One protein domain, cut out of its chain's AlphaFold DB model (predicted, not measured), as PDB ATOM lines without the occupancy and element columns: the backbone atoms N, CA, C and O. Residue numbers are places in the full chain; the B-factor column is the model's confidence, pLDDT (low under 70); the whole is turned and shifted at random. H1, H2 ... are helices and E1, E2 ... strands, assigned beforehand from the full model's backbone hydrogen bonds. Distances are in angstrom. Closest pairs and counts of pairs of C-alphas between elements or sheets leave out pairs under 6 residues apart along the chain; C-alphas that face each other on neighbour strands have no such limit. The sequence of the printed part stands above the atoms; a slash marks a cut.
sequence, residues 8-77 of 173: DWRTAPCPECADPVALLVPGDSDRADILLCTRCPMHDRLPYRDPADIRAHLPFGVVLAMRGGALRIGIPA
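AT A GLANCE: This is residues 8 to 77 of the 173 residues of an uncharacterized protein of Streptomyces sp. A1136 (UniProt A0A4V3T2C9). A small, strongly twisted sheet, E1, E5 and E4, makes one end of an elongated body, and the short hairpin E2 and E3 makes a second small sheet beside the beginning of E5. The short helix H1 only grazes the larger sheet, and long loops, residues 12 to 23 and 38 to 50, join the parts. The printed part has 70 residues, in the order E1 E2 E3 H1 E4 E5; both sheets are antiparallel, and the class is mixed, with under half of the residues in named elements. It is compact, with a radius of gyration of the C-alphas of 11.7 A and spans of 38 by 24 by 22 A.

IN THESE COORDINATES: Find C-alpha 70 at (-9.862, -55.768, -13.898); from there E5 runs 18.7 A to residue 76. Its neighbours are E1, residues 8 to 11, 10.4 A, beginning at (-12.349, -46.252, -25.572), and E4, residues 63 to 67, 12.1 A. Look next at E2, residues 24 to 26, E3, residues 35 to 37, and H1, residues 51 to 56.

HOW THE PARTS SIT: Inner strand E5 has N 73 and O 10 of E1 at 2.9 A, and N 72 and O 65 of E4, its hairpin partner, at 2.9 A. The closest C-alphas of E2 and E5, Val 25 and Ala 70, are 4.6 A apart. In the other hairpin, N 36 of E3 and O 25 of E2 are 2.7 A apart. Residues 35 to 36 also pair antiparallel with 48 to 49. H1, with every O i to N i+4 pair within hydrogen-bond range, comes closest to E4 at C-alphas 55 and 64, 7.3 A.

THE WHOLE: The farthest C-alphas, Asp 44 and Ala 77, are 39.4 A apart. The printed part has no cut; the links E1 to E2 and E3 to H1 are long. Look for pLDDT under 70 at residues 28 to 33 and 41 to 48.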
ATOM      1  N   ASP A   8     -13.747 -45.853 -25.520       87.81
ATOM      2  CA  ASP A   8     -12.349 -46.252 -25.572       87.81
ATOM      3  C   ASP A   8     -11.932 -46.726 -24.174       87.81
ATOM      4  O   ASP A   8     -11.821 -45.942 -23.223       87.81
ATOM      5  N   TRP A   9     -11.764 -48.042 -24.026       88.56
ATOM      6  CA  TRP A   9     -11.484 -48.687 -22.744       88.56
ATOM      7  C   TRP A   9      -9.989 -48.827 -22.484       88.56
ATOM      8  O   TRP A   9      -9.276 -49.505 -23.223       88.56
ATOM      9  N   ARG A  10      -9.527 -48.343 -21.334       89.88
ATOM     10  CA  ARG A  10      -8.146 -48.525 -20.856       89.88
ATOM     11  C   ARG A  10      -8.118 -48.980 -19.401       89.88
ATOM     12  O   ARG A  10      -9.140 -48.931 -18.718       89.88
ATOM     13  N   THR A  11      -6.971 -49.472 -18.954       89.25
ATOM     14  CA  THR A  11      -6.751 -49.846 -17.553       89.25
ATOM     15  C   THR A  11      -6.986 -48.635 -16.655       89.25
ATOM     16  O   THR A  11      -6.559 -47.526 -16.986       89.25
ATOM     17  N   ALA A  12      -7.717 -48.825 -15.556       88.06
ATOM     18  CA  ALA A  12      -7.874 -47.776 -14.561       88.06
ATOM     19  C   ALA A  12      -6.550 -47.602 -13.794       88.06
ATOM     20  O   ALA A  12      -6.022 -48.598 -13.300       88.06
ATOM     21  N   PRO A  13      -6.000 -46.379 -13.696       85.62
ATOM     22  CA  PRO A  13      -4.756 -46.167 -12.971       85.62
ATOM     23  C   PRO A  13      -4.971 -46.400 -11.473       85.62
ATOM     24  O   PRO A  13      -5.993 -45.998 -10.914       85.62
ATOM     25  N   CYS A  14      -3.992 -47.014 -10.810       85.19
ATOM     26  CA  CYS A  14      -3.954 -47.022  -9.353       85.19
ATOM     27  C   CYS A  14      -3.601 -45.607  -8.860       85.19
ATOM     28  O   CYS A  14      -2.555 -45.096  -9.266       85.19
ATOM     29  N   PRO A  15      -4.407 -44.981  -7.982       79.62
ATOM     30  CA  PRO A  15      -4.145 -43.620  -7.508       79.62
ATOM     31  C   PRO A  15      -2.865 -43.509  -6.664       79.62
ATOM     32  O   PRO A  15      -2.286 -42.435  -6.587       79.62
ATOM     33  N   GLU A  16      -2.404 -44.614  -6.071       81.31
ATOM     34  CA  GLU A  16      -1.236 -44.626  -5.181       81.31
ATOM     35  C   GLU A  16       0.094 -44.761  -5.931       81.31
ATOM     36  O   GLU A  16       1.025 -44.004  -5.684       81.31
ATOM     37  N   CYS A  17       0.216 -45.743  -6.834       84.12
ATOM     38  CA  CYS A  17       1.488 -45.999  -7.523       84.12
ATOM     39  C   CYS A  17       1.559 -45.399  -8.929       84.12
ATOM     40  O   CYS A  17       2.653 -45.310  -9.476       84.12
ATOM     41  N   ALA A  18       0.415 -45.045  -9.531       81.12
ATOM     42  CA  ALA A  18       0.302 -44.553 -10.907       81.12
ATOM     43  C   ALA A  18       1.006 -45.422 -11.978       81.12
ATOM     44  O   ALA A  18       1.246 -44.963 -13.094       81.12
ATOM     45  N   ASP A  19       1.311 -46.684 -11.660       84.00
ATOM     46  CA  ASP A  19       2.004 -47.602 -12.561       84.00
ATOM     47  C   ASP A  19       1.073 -47.976 -13.736       84.00
ATOM     48  O   ASP A  19      -0.023 -48.502 -13.504       84.00
ATOM     49  N   PRO A  20       1.475 -47.732 -15.000       81.06
ATOM     50  CA  PRO A  20       0.647 -48.011 -16.174       81.06
ATOM     51  C   PRO A  20       0.353 -49.503 -16.391       81.06
ATOM     52  O   PRO A  20      -0.593 -49.831 -17.111       81.06
ATOM     53  N   VAL A  21       1.138 -50.406 -15.791       85.31
ATOM     54  CA  VAL A  21       0.912 -51.858 -15.848       85.31
ATOM     55  C   VAL A  21       0.239 -52.411 -14.589       85.31
ATOM     56  O   VAL A  21       0.037 -53.624 -14.493       85.31
ATOM     57  N   ALA A  22      -0.114 -51.562 -13.619       86.62
ATOM     58  CA  ALA A  22      -0.917 -51.979 -12.477       86.62
ATOM     59  C   ALA A  22      -2.348 -52.305 -12.903       86.62
ATOM     60  O   ALA A  22      -2.981 -51.557 -13.646       86.62
ATOM     61  N   LEU A  23      -2.875 -53.412 -12.386       88.56
ATOM     62  CA  LEU A  23      -4.277 -53.776 -12.532       88.56
ATOM     63  C   LEU A  23      -4.972 -53.605 -11.188       88.56
ATOM     64  O   LEU A  23      -4.423 -53.971 -10.151       88.56
ATOM     65  N   LEU A  24      -6.184 -53.060 -11.229       88.81
ATOM     66  CA  LEU A  24      -7.088 -53.015 -10.090       88.81
ATOM     67  C   LEU A  24      -8.093 -54.154 -10.242       88.81
ATOM     68  O   LEU A  24      -8.929 -54.114 -11.142       88.81
ATOM     69  N   VAL A  25      -7.978 -55.185  -9.417       88.12
ATOM     70  CA  VAL A  25      -8.782 -56.417  -9.498       88.12
ATOM     71  C   VAL A  25      -9.639 -56.568  -8.243       88.12
ATOM     72  O   VAL A  25      -9.281 -55.982  -7.227       88.12
ATOM     73  N   PRO A  26     -10.760 -57.307  -8.265       85.12
ATOM     74  CA  PRO A  26     -11.507 -57.594  -7.043       85.12
ATOM     75  C   PRO A  26     -10.592 -58.254  -6.012       85.12
ATOM     76  O   PRO A  26      -9.783 -59.110  -6.371       85.12
ATOM     77  N   GLY A  27     -10.685 -57.824  -4.755       74.81
ATOM     78  CA  GLY A  27     -10.024 -58.533  -3.669       74.81
ATOM     79  C   GLY A  27     -10.748 -59.822  -3.300       74.81
ATOM     80  O   GLY A  27     -11.941 -59.963  -3.555       74.81
ATOM     81  N   ASP A  28     -10.037 -60.724  -2.627       67.69
ATOM     82  CA  ASP A  28     -10.611 -61.944  -2.039       67.69
ATOM     83  C   ASP A  28     -11.360 -61.665  -0.716       67.69
ATOM     84  O   ASP A  28     -11.662 -62.588   0.042       67.69
ATOM     85  N   SER A  29     -11.624 -60.393  -0.392       57.44
ATOM     86  CA  SER A  29     -12.348 -60.021   0.820       57.44
ATOM     87  C   SER A  29     -13.855 -60.238   0.657       57.44
ATOM     88  O   SER A  29     -14.416 -60.220  -0.437       57.44
ATOM     89  N   ASP A  30     -14.530 -60.376   1.792       61.66
ATOM     90  CA  ASP A  30     -15.988 -60.330   1.942       61.66
ATOM     91  C   ASP A  30     -16.628 -59.030   1.407       61.66
ATOM     92  O   ASP A  30     -17.843 -58.952   1.213       61.66
ATOM     93  N   ARG A  31     -15.805 -58.021   1.113       59.12
ATOM     94  CA  ARG A  31     -16.172 -56.755   0.486       59.12
ATOM     95  C   ARG A  31     -15.897 -56.764  -1.018       59.12
ATOM     96  O   ARG A  31     -14.888 -56.249  -1.496       59.12
ATOM     97  N   ALA A  32     -16.865 -57.280  -1.775       59.28
ATOM     98  CA  ALA A  32     -16.842 -57.328  -3.243       59.28
ATOM     99  C   ALA A  32     -16.752 -55.947  -3.937       59.28
ATOM    100  O   ALA A  32     -16.572 -55.874  -5.152       59.28
ATOM    101  N   ASP A  33     -16.907 -54.852  -3.189       68.50
ATOM    102  CA  ASP A  33     -16.806 -53.475  -3.668       68.50
ATOM    103  C   ASP A  33     -15.379 -52.910  -3.623       68.50
ATOM    104  O   ASP A  33     -15.141 -51.807  -4.110       68.50
ATOM    105  N   ILE A  34     -14.419 -53.661  -3.081       77.62
ATOM    106  CA  ILE A  34     -13.042 -53.218  -2.910       77.62
ATOM    107  C   ILE A  34     -12.104 -53.842  -3.952       77.62
ATOM    108  O   ILE A  34     -12.134 -55.043  -4.225       77.62
ATOM    109  N   LEU A  35     -11.194 -53.021  -4.486       85.88
ATOM    110  CA  LEU A  35     -10.194 -53.443  -5.466       85.88
ATOM    111  C   LEU A  35      -8.779 -53.513  -4.879       85.88
ATOM    112  O   LEU A  35      -8.401 -52.688  -4.054       85.88
ATOM    113  N   LEU A  36      -7.971 -54.454  -5.362       86.56
ATOM    114  CA  LEU A  36      -6.552 -54.618  -5.061       86.56
ATOM    115  C   LEU A  36      -5.694 -54.179  -6.242       86.56
ATOM    116  O   LEU A  36      -5.977 -54.527  -7.387       86.56
ATOM    117  N   CYS A  37      -4.605 -53.465  -5.962       86.50
ATOM    118  CA  CYS A  37      -3.582 -53.162  -6.960       86.50
ATOM    119  C   CYS A  37      -2.561 -54.303  -7.064       86.50
ATOM    120  O   CYS A  37      -1.915 -54.632  -6.075       86.50
ATOM    121  N   THR A  38      -2.328 -54.834  -8.268       86.19
ATOM    122  CA  THR A  38      -1.351 -55.919  -8.511       86.19
ATOM    123  C   THR A  38       0.122 -55.505  -8.386       86.19
ATOM    124  O   THR A  38       1.006 -56.351  -8.507       86.19
ATOM    125  N   ARG A  39       0.408 -54.209  -8.198       85.88
ATOM    126  CA  ARG A  39       1.773 -53.649  -8.150       85.88
ATOM    127  C   ARG A  39       2.122 -52.966  -6.836       85.88
ATOM    128  O   ARG A  39       3.298 -52.897  -6.497       85.88
ATOM    129  N   CYS A  40       1.137 -52.440  -6.109       82.50
ATOM    130  CA  CYS A  40       1.408 -51.849  -4.803       82.50
ATOM    131  C   CYS A  40       1.878 -52.957  -3.851       82.50
ATOM    132  O   CYS A  40       1.222 -53.998  -3.785       82.50
ATOM    133  N   PRO A  41       2.976 -52.755  -3.106       69.06
ATOM    134  CA  PRO A  41       3.373 -53.720  -2.099       69.06
ATOM    135  C   PRO A  41       2.266 -53.844  -1.047       69.06
ATOM    136  O   PRO A  41       1.671 -52.843  -0.637       69.06
ATOM    137  N   MET A  42       1.991 -55.072  -0.597       60.62
ATOM    138  CA  MET A  42       1.203 -55.296   0.614       60.62
ATOM    139  C   MET A  42       2.062 -54.865   1.810       60.62
ATOM    140  O   MET A  42       2.811 -55.659   2.371       60.62
ATOM    141  N   HIS A  43       2.059 -53.578   2.139       48.38
ATOM    142  CA  HIS A  43       2.789 -53.030   3.282       48.38
ATOM    143  C   HIS A  43       1.802 -52.313   4.182       48.38
ATOM    144  O   HIS A  43       1.495 -51.166   3.875       48.38
ATOM    145  N   ASP A  44       1.295 -52.991   5.223       44.09
ATOM    146  CA  ASP A  44       0.570 -52.496   6.419       44.09
ATOM    147  C   ASP A  44      -0.513 -51.403   6.249       44.09
ATOM    148  O   ASP A  44      -1.123 -50.940   7.209       44.09
ATOM    149  N   ARG A  45      -0.815 -51.018   5.014       52.41
ATOM    150  CA  ARG A  45      -1.918 -50.195   4.556       52.41
ATOM    151  C   ARG A  45      -2.792 -51.113   3.742       52.41
ATOM    152  O   ARG A  45      -2.312 -51.839   2.870       52.41
ATOM    153  N   LEU A  46      -4.079 -51.065   4.041       54.31
ATOM    154  CA  LEU A  46      -5.078 -51.853   3.352       54.31
ATOM    155  C   LEU A  46      -4.903 -51.650   1.825       54.31
ATOM    156  O   LEU A  46      -5.020 -50.520   1.344       54.31
ATOM    157  N   PRO A  47      -4.593 -52.703   1.041       64.31
ATOM    158  CA  PRO A  47      -4.340 -52.616  -0.410       64.31
ATOM    159  C   PRO A  47      -5.603 -52.279  -1.225       64.31
ATOM    160  O   PRO A  47      -5.586 -52.244  -2.455       64.31
ATOM    161  N   TYR A  48      -6.681 -52.023  -0.497       69.25
ATOM    162  CA  TYR A  48      -8.025 -51.713  -0.901       69.25
ATOM    163  C   TYR A  48      -8.109 -50.341  -1.573       69.25
ATOM    164  O   TYR A  48      -7.584 -49.339  -1.085       69.25
ATOM    165  N   ARG A  49      -8.754 -50.308  -2.733       78.69
ATOM    166  CA  ARG A  49      -9.091 -49.101  -3.479       78.69
ATOM    167  C   ARG A  49     -10.596 -49.065  -3.633       78.69
ATOM    168  O   ARG A  49     -11.173 -49.996  -4.197       78.69
ATOM    169  N   ASP A  50     -11.196 -47.994  -3.137       80.56
ATOM    170  CA  ASP A  50     -12.609 -47.729  -3.337       80.56
ATOM    171  C   ASP A  50     -12.824 -47.230  -4.783       80.56
ATOM    172  O   ASP A  50     -12.190 -46.254  -5.212       80.56
ATOM    173  N   PRO A  51     -13.698 -47.873  -5.577       80.81
ATOM    174  CA  PRO A  51     -14.115 -47.360  -6.876       80.81
ATOM    175  C   PRO A  51     -14.625 -45.912  -6.839       80.81
ATOM    176  O   PRO A  51     -14.459 -45.196  -7.830       80.81
ATOM    177  N   ALA A  52     -15.225 -45.461  -5.732       81.88
ATOM    178  CA  ALA A  52     -15.681 -44.087  -5.543       81.88
ATOM    179  C   ALA A  52     -14.509 -43.094  -5.490       81.88
ATOM    180  O   ALA A  52     -14.551 -42.072  -6.181       81.88
ATOM    181  N   ASP A  53     -13.433 -43.429  -4.774       80.94
ATOM    182  CA  ASP A  53     -12.221 -42.605  -4.716       80.94
ATOM    183  C   ASP A  53     -11.559 -42.518  -6.088       80.94
ATOM    184  O   ASP A  53     -11.203 -41.436  -6.556       80.94
ATOM    185  N   ILE A  54     -11.467 -43.642  -6.802       82.44
ATOM    186  CA  ILE A  54     -10.965 -43.652  -8.181       82.44
ATOM    187  C   ILE A  54     -11.851 -42.755  -9.050       82.44
ATOM    188  O   ILE A  54     -11.346 -41.926  -9.806       82.44
ATOM    189  N   ARG A  55     -13.180 -42.872  -8.927       82.75
ATOM    190  CA  ARG A  55     -14.139 -42.096  -9.719       82.75
ATOM    191  C   ARG A  55     -14.017 -40.591  -9.500       82.75
ATOM    192  O   ARG A  55     -14.209 -39.856 -10.475       82.75
ATOM    193  N   ALA A  56     -13.717 -40.153  -8.278       82.31
ATOM    194  CA  ALA A  56     -13.546 -38.747  -7.918       82.31
ATOM    195  C   ALA A  56     -12.381 -38.075  -8.667       82.31
ATOM    196  O   ALA A  56     -12.454 -36.888  -8.973       82.31
ATOM    197  N   HIS A  57     -11.355 -38.844  -9.040       78.00
ATOM    198  CA  HIS A  57     -10.171 -38.343  -9.747       78.00
ATOM    199  C   HIS A  57     -10.276 -38.451 -11.277       78.00
ATOM    200  O   HIS A  57      -9.365 -38.042 -11.998       78.00
ATOM    201  N   LEU A  58     -11.367 -39.015 -11.805       80.81
ATOM    202  CA  LEU A  58     -11.530 -39.196 -13.245       80.81
ATOM    203  C   LEU A  58     -12.151 -37.970 -13.921       80.81
ATOM    204  O   LEU A  58     -13.082 -37.367 -13.375       80.81
ATOM    205  N   PRO A  59     -11.736 -37.667 -15.169       76.69
ATOM    206  CA  PRO A  59     -12.359 -36.625 -15.967       76.69
ATOM    207  C   PRO A  59     -13.874 -36.800 -16.091       76.69
ATOM    208  O   PRO A  59     -14.424 -37.908 -16.048       76.69
ATOM    209  N   PHE A  60     -14.561 -35.679 -16.293       73.44
ATOM    210  CA  PHE A  60     -15.999 -35.673 -16.509       73.44
ATOM    211  C   PHE A  60     -16.393 -36.610 -17.665       73.44
ATOM    212  O   PHE A  60     -15.743 -36.647 -18.707       73.44
ATOM    213  N   GLY A  61     -17.466 -37.383 -17.476       77.25
ATOM    214  CA  GLY A  61     -17.979 -38.308 -18.491       77.25
ATOM    215  C   GLY A  61     -17.301 -39.674 -18.579       77.25
ATOM    216  O   GLY A  61     -17.867 -40.566 -19.207       77.25
ATOM    217  N   VAL A  62     -16.148 -39.868 -17.933       85.38
ATOM    218  CA  VAL A  62     -15.504 -41.183 -17.846       85.38
ATOM    219  C   VAL A  62     -16.341 -42.114 -16.970       85.38
ATOM    220  O   VAL A  62     -16.869 -41.710 -15.928       85.38
ATOM    221  N   VAL A  63     -16.472 -43.366 -17.405       85.88
ATOM    222  CA  VAL A  63     -17.175 -44.424 -16.671       85.88
ATOM    223  C   VAL A  63     -16.199 -45.473 -16.156       85.88
ATOM    224  O   VAL A  63     -15.134 -45.677 -16.735       85.88
ATOM    225  N   LEU A  64     -16.586 -46.151 -15.081       88.38
ATOM    226  CA  LEU A  64     -15.883 -47.305 -14.531       88.38
ATOM    227  C   LEU A  64     -16.659 -48.578 -14.858       88.38
ATOM    228  O   LEU A  64     -17.885 -48.593 -14.759       88.38
ATOM    229  N   ALA A  65     -15.954 -49.639 -15.238       88.69
ATOM    230  CA  ALA A  65     -16.545 -50.963 -15.383       88.69
ATOM    231  C   ALA A  65     -15.502 -52.057 -15.156       88.69
ATOM    232  O   ALA A  65     -14.348 -51.920 -15.563       88.69
ATOM    233  N   MET A  66     -15.936 -53.175 -14.580       88.31
ATOM    234  CA  MET A  66     -15.138 -54.397 -14.557       88.31
ATOM    235  C   MET A  66     -15.149 -55.046 -15.940       88.31
ATOM    236  O   MET A  66     -16.211 -55.294 -16.512       88.31
ATOM    237  N   ARG A  67     -13.964 -55.309 -16.498       87.81
ATOM    238  CA  ARG A  67     -13.788 -55.944 -17.812       87.81
ATOM    239  C   ARG A  67     -12.522 -56.791 -17.830       87.81
ATOM    240  O   ARG A  67     -11.442 -56.286 -17.542       87.81
ATOM    241  N   GLY A  68     -12.651 -58.062 -18.214       85.31
ATOM    242  CA  GLY A  68     -11.516 -58.993 -18.255       85.31
ATOM    243  C   GLY A  68     -10.857 -59.203 -16.887       85.31
ATOM    244  O   GLY A  68      -9.641 -59.311 -16.816       85.31
ATOM    245  N   GLY A  69     -11.644 -59.178 -15.805       87.25
ATOM    246  CA  GLY A  69     -11.155 -59.371 -14.434       87.25
ATOM    247  C   GLY A  69     -10.544 -58.136 -13.762       87.25
ATOM    248  O   GLY A  69     -10.227 -58.205 -12.582       87.25
ATOM    249  N   ALA A  70     -10.425 -56.999 -14.455       89.25
ATOM    250  CA  ALA A  70      -9.862 -55.768 -13.898       89.25
ATOM    251  C   ALA A  70     -10.787 -54.560 -14.098       89.25
ATOM    252  O   ALA A  70     -11.613 -54.522 -15.018       89.25
ATOM    253  N   LEU A  71     -10.631 -53.549 -13.244       90.50
ATOM    254  CA  LEU A  71     -11.291 -52.264 -13.391       90.50
ATOM    255  C   LEU A  71     -10.721 -51.535 -14.607       90.50
ATOM    256  O   LEU A  71      -9.511 -51.331 -14.749       90.50
ATOM    257  N   ARG A  72     -11.620 -51.098 -15.480       90.88
ATOM    258  CA  ARG A  72     -11.295 -50.283 -16.644       90.88
ATOM    259  C   ARG A  72     -12.028 -48.963 -16.586       90.88
ATOM    260  O   ARG A  72     -13.148 -48.867 -16.082       90.88
ATOM    261  N   ILE A  73     -11.388 -47.959 -17.166       90.44
ATOM    262  CA  ILE A  73     -11.993 -46.659 -17.409       90.44
ATOM    263  C   ILE A  73     -12.409 -46.586 -18.877       90.44
ATOM    264  O   ILE A  73     -11.632 -46.927 -19.772       90.44
ATOM    265  N   GLY A  74     -13.656 -46.193 -19.110       88.94
ATOM    266  CA  GLY A  74     -14.227 -45.997 -20.436       88.94
ATOM    267  C   GLY A  74     -14.355 -44.511 -20.721       88.94
ATOM    268  O   GLY A  74     -15.121 -43.819 -20.050       88.94
ATOM    269  N   ILE A  75     -13.616 -44.019 -21.711       86.81
ATOM    270  CA  ILE A  75     -13.788 -42.655 -22.220       86.81
ATOM    271  C   ILE A  75     -14.834 -42.722 -23.329       86.81
ATOM    272  O   ILE A  75     -14.637 -43.500 -24.260       86.81
ATOM    273  N   PRO A  76     -15.942 -41.965 -23.265       84.69
ATOM    274  CA  PRO A  76     -16.927 -41.991 -24.336       84.69
ATOM    275  C   PRO A  76     -16.295 -41.608 -25.674       84.69
ATOM    276  O   PRO A  76     -15.799 -40.491 -25.843       84.69
ATOM    277  N   ALA A  77     -16.329 -42.538 -26.621       85.00
ATOM    278  CA  ALA A  77     -15.763 -42.347 -27.941       85.00
ATOM    279  C   ALA A  77     -16.698 -41.484 -28.794       85.00
ATOM    280  O   ALA A  77     -17.928 -41.504 -28.653       85.00
TER     281      ALA A  77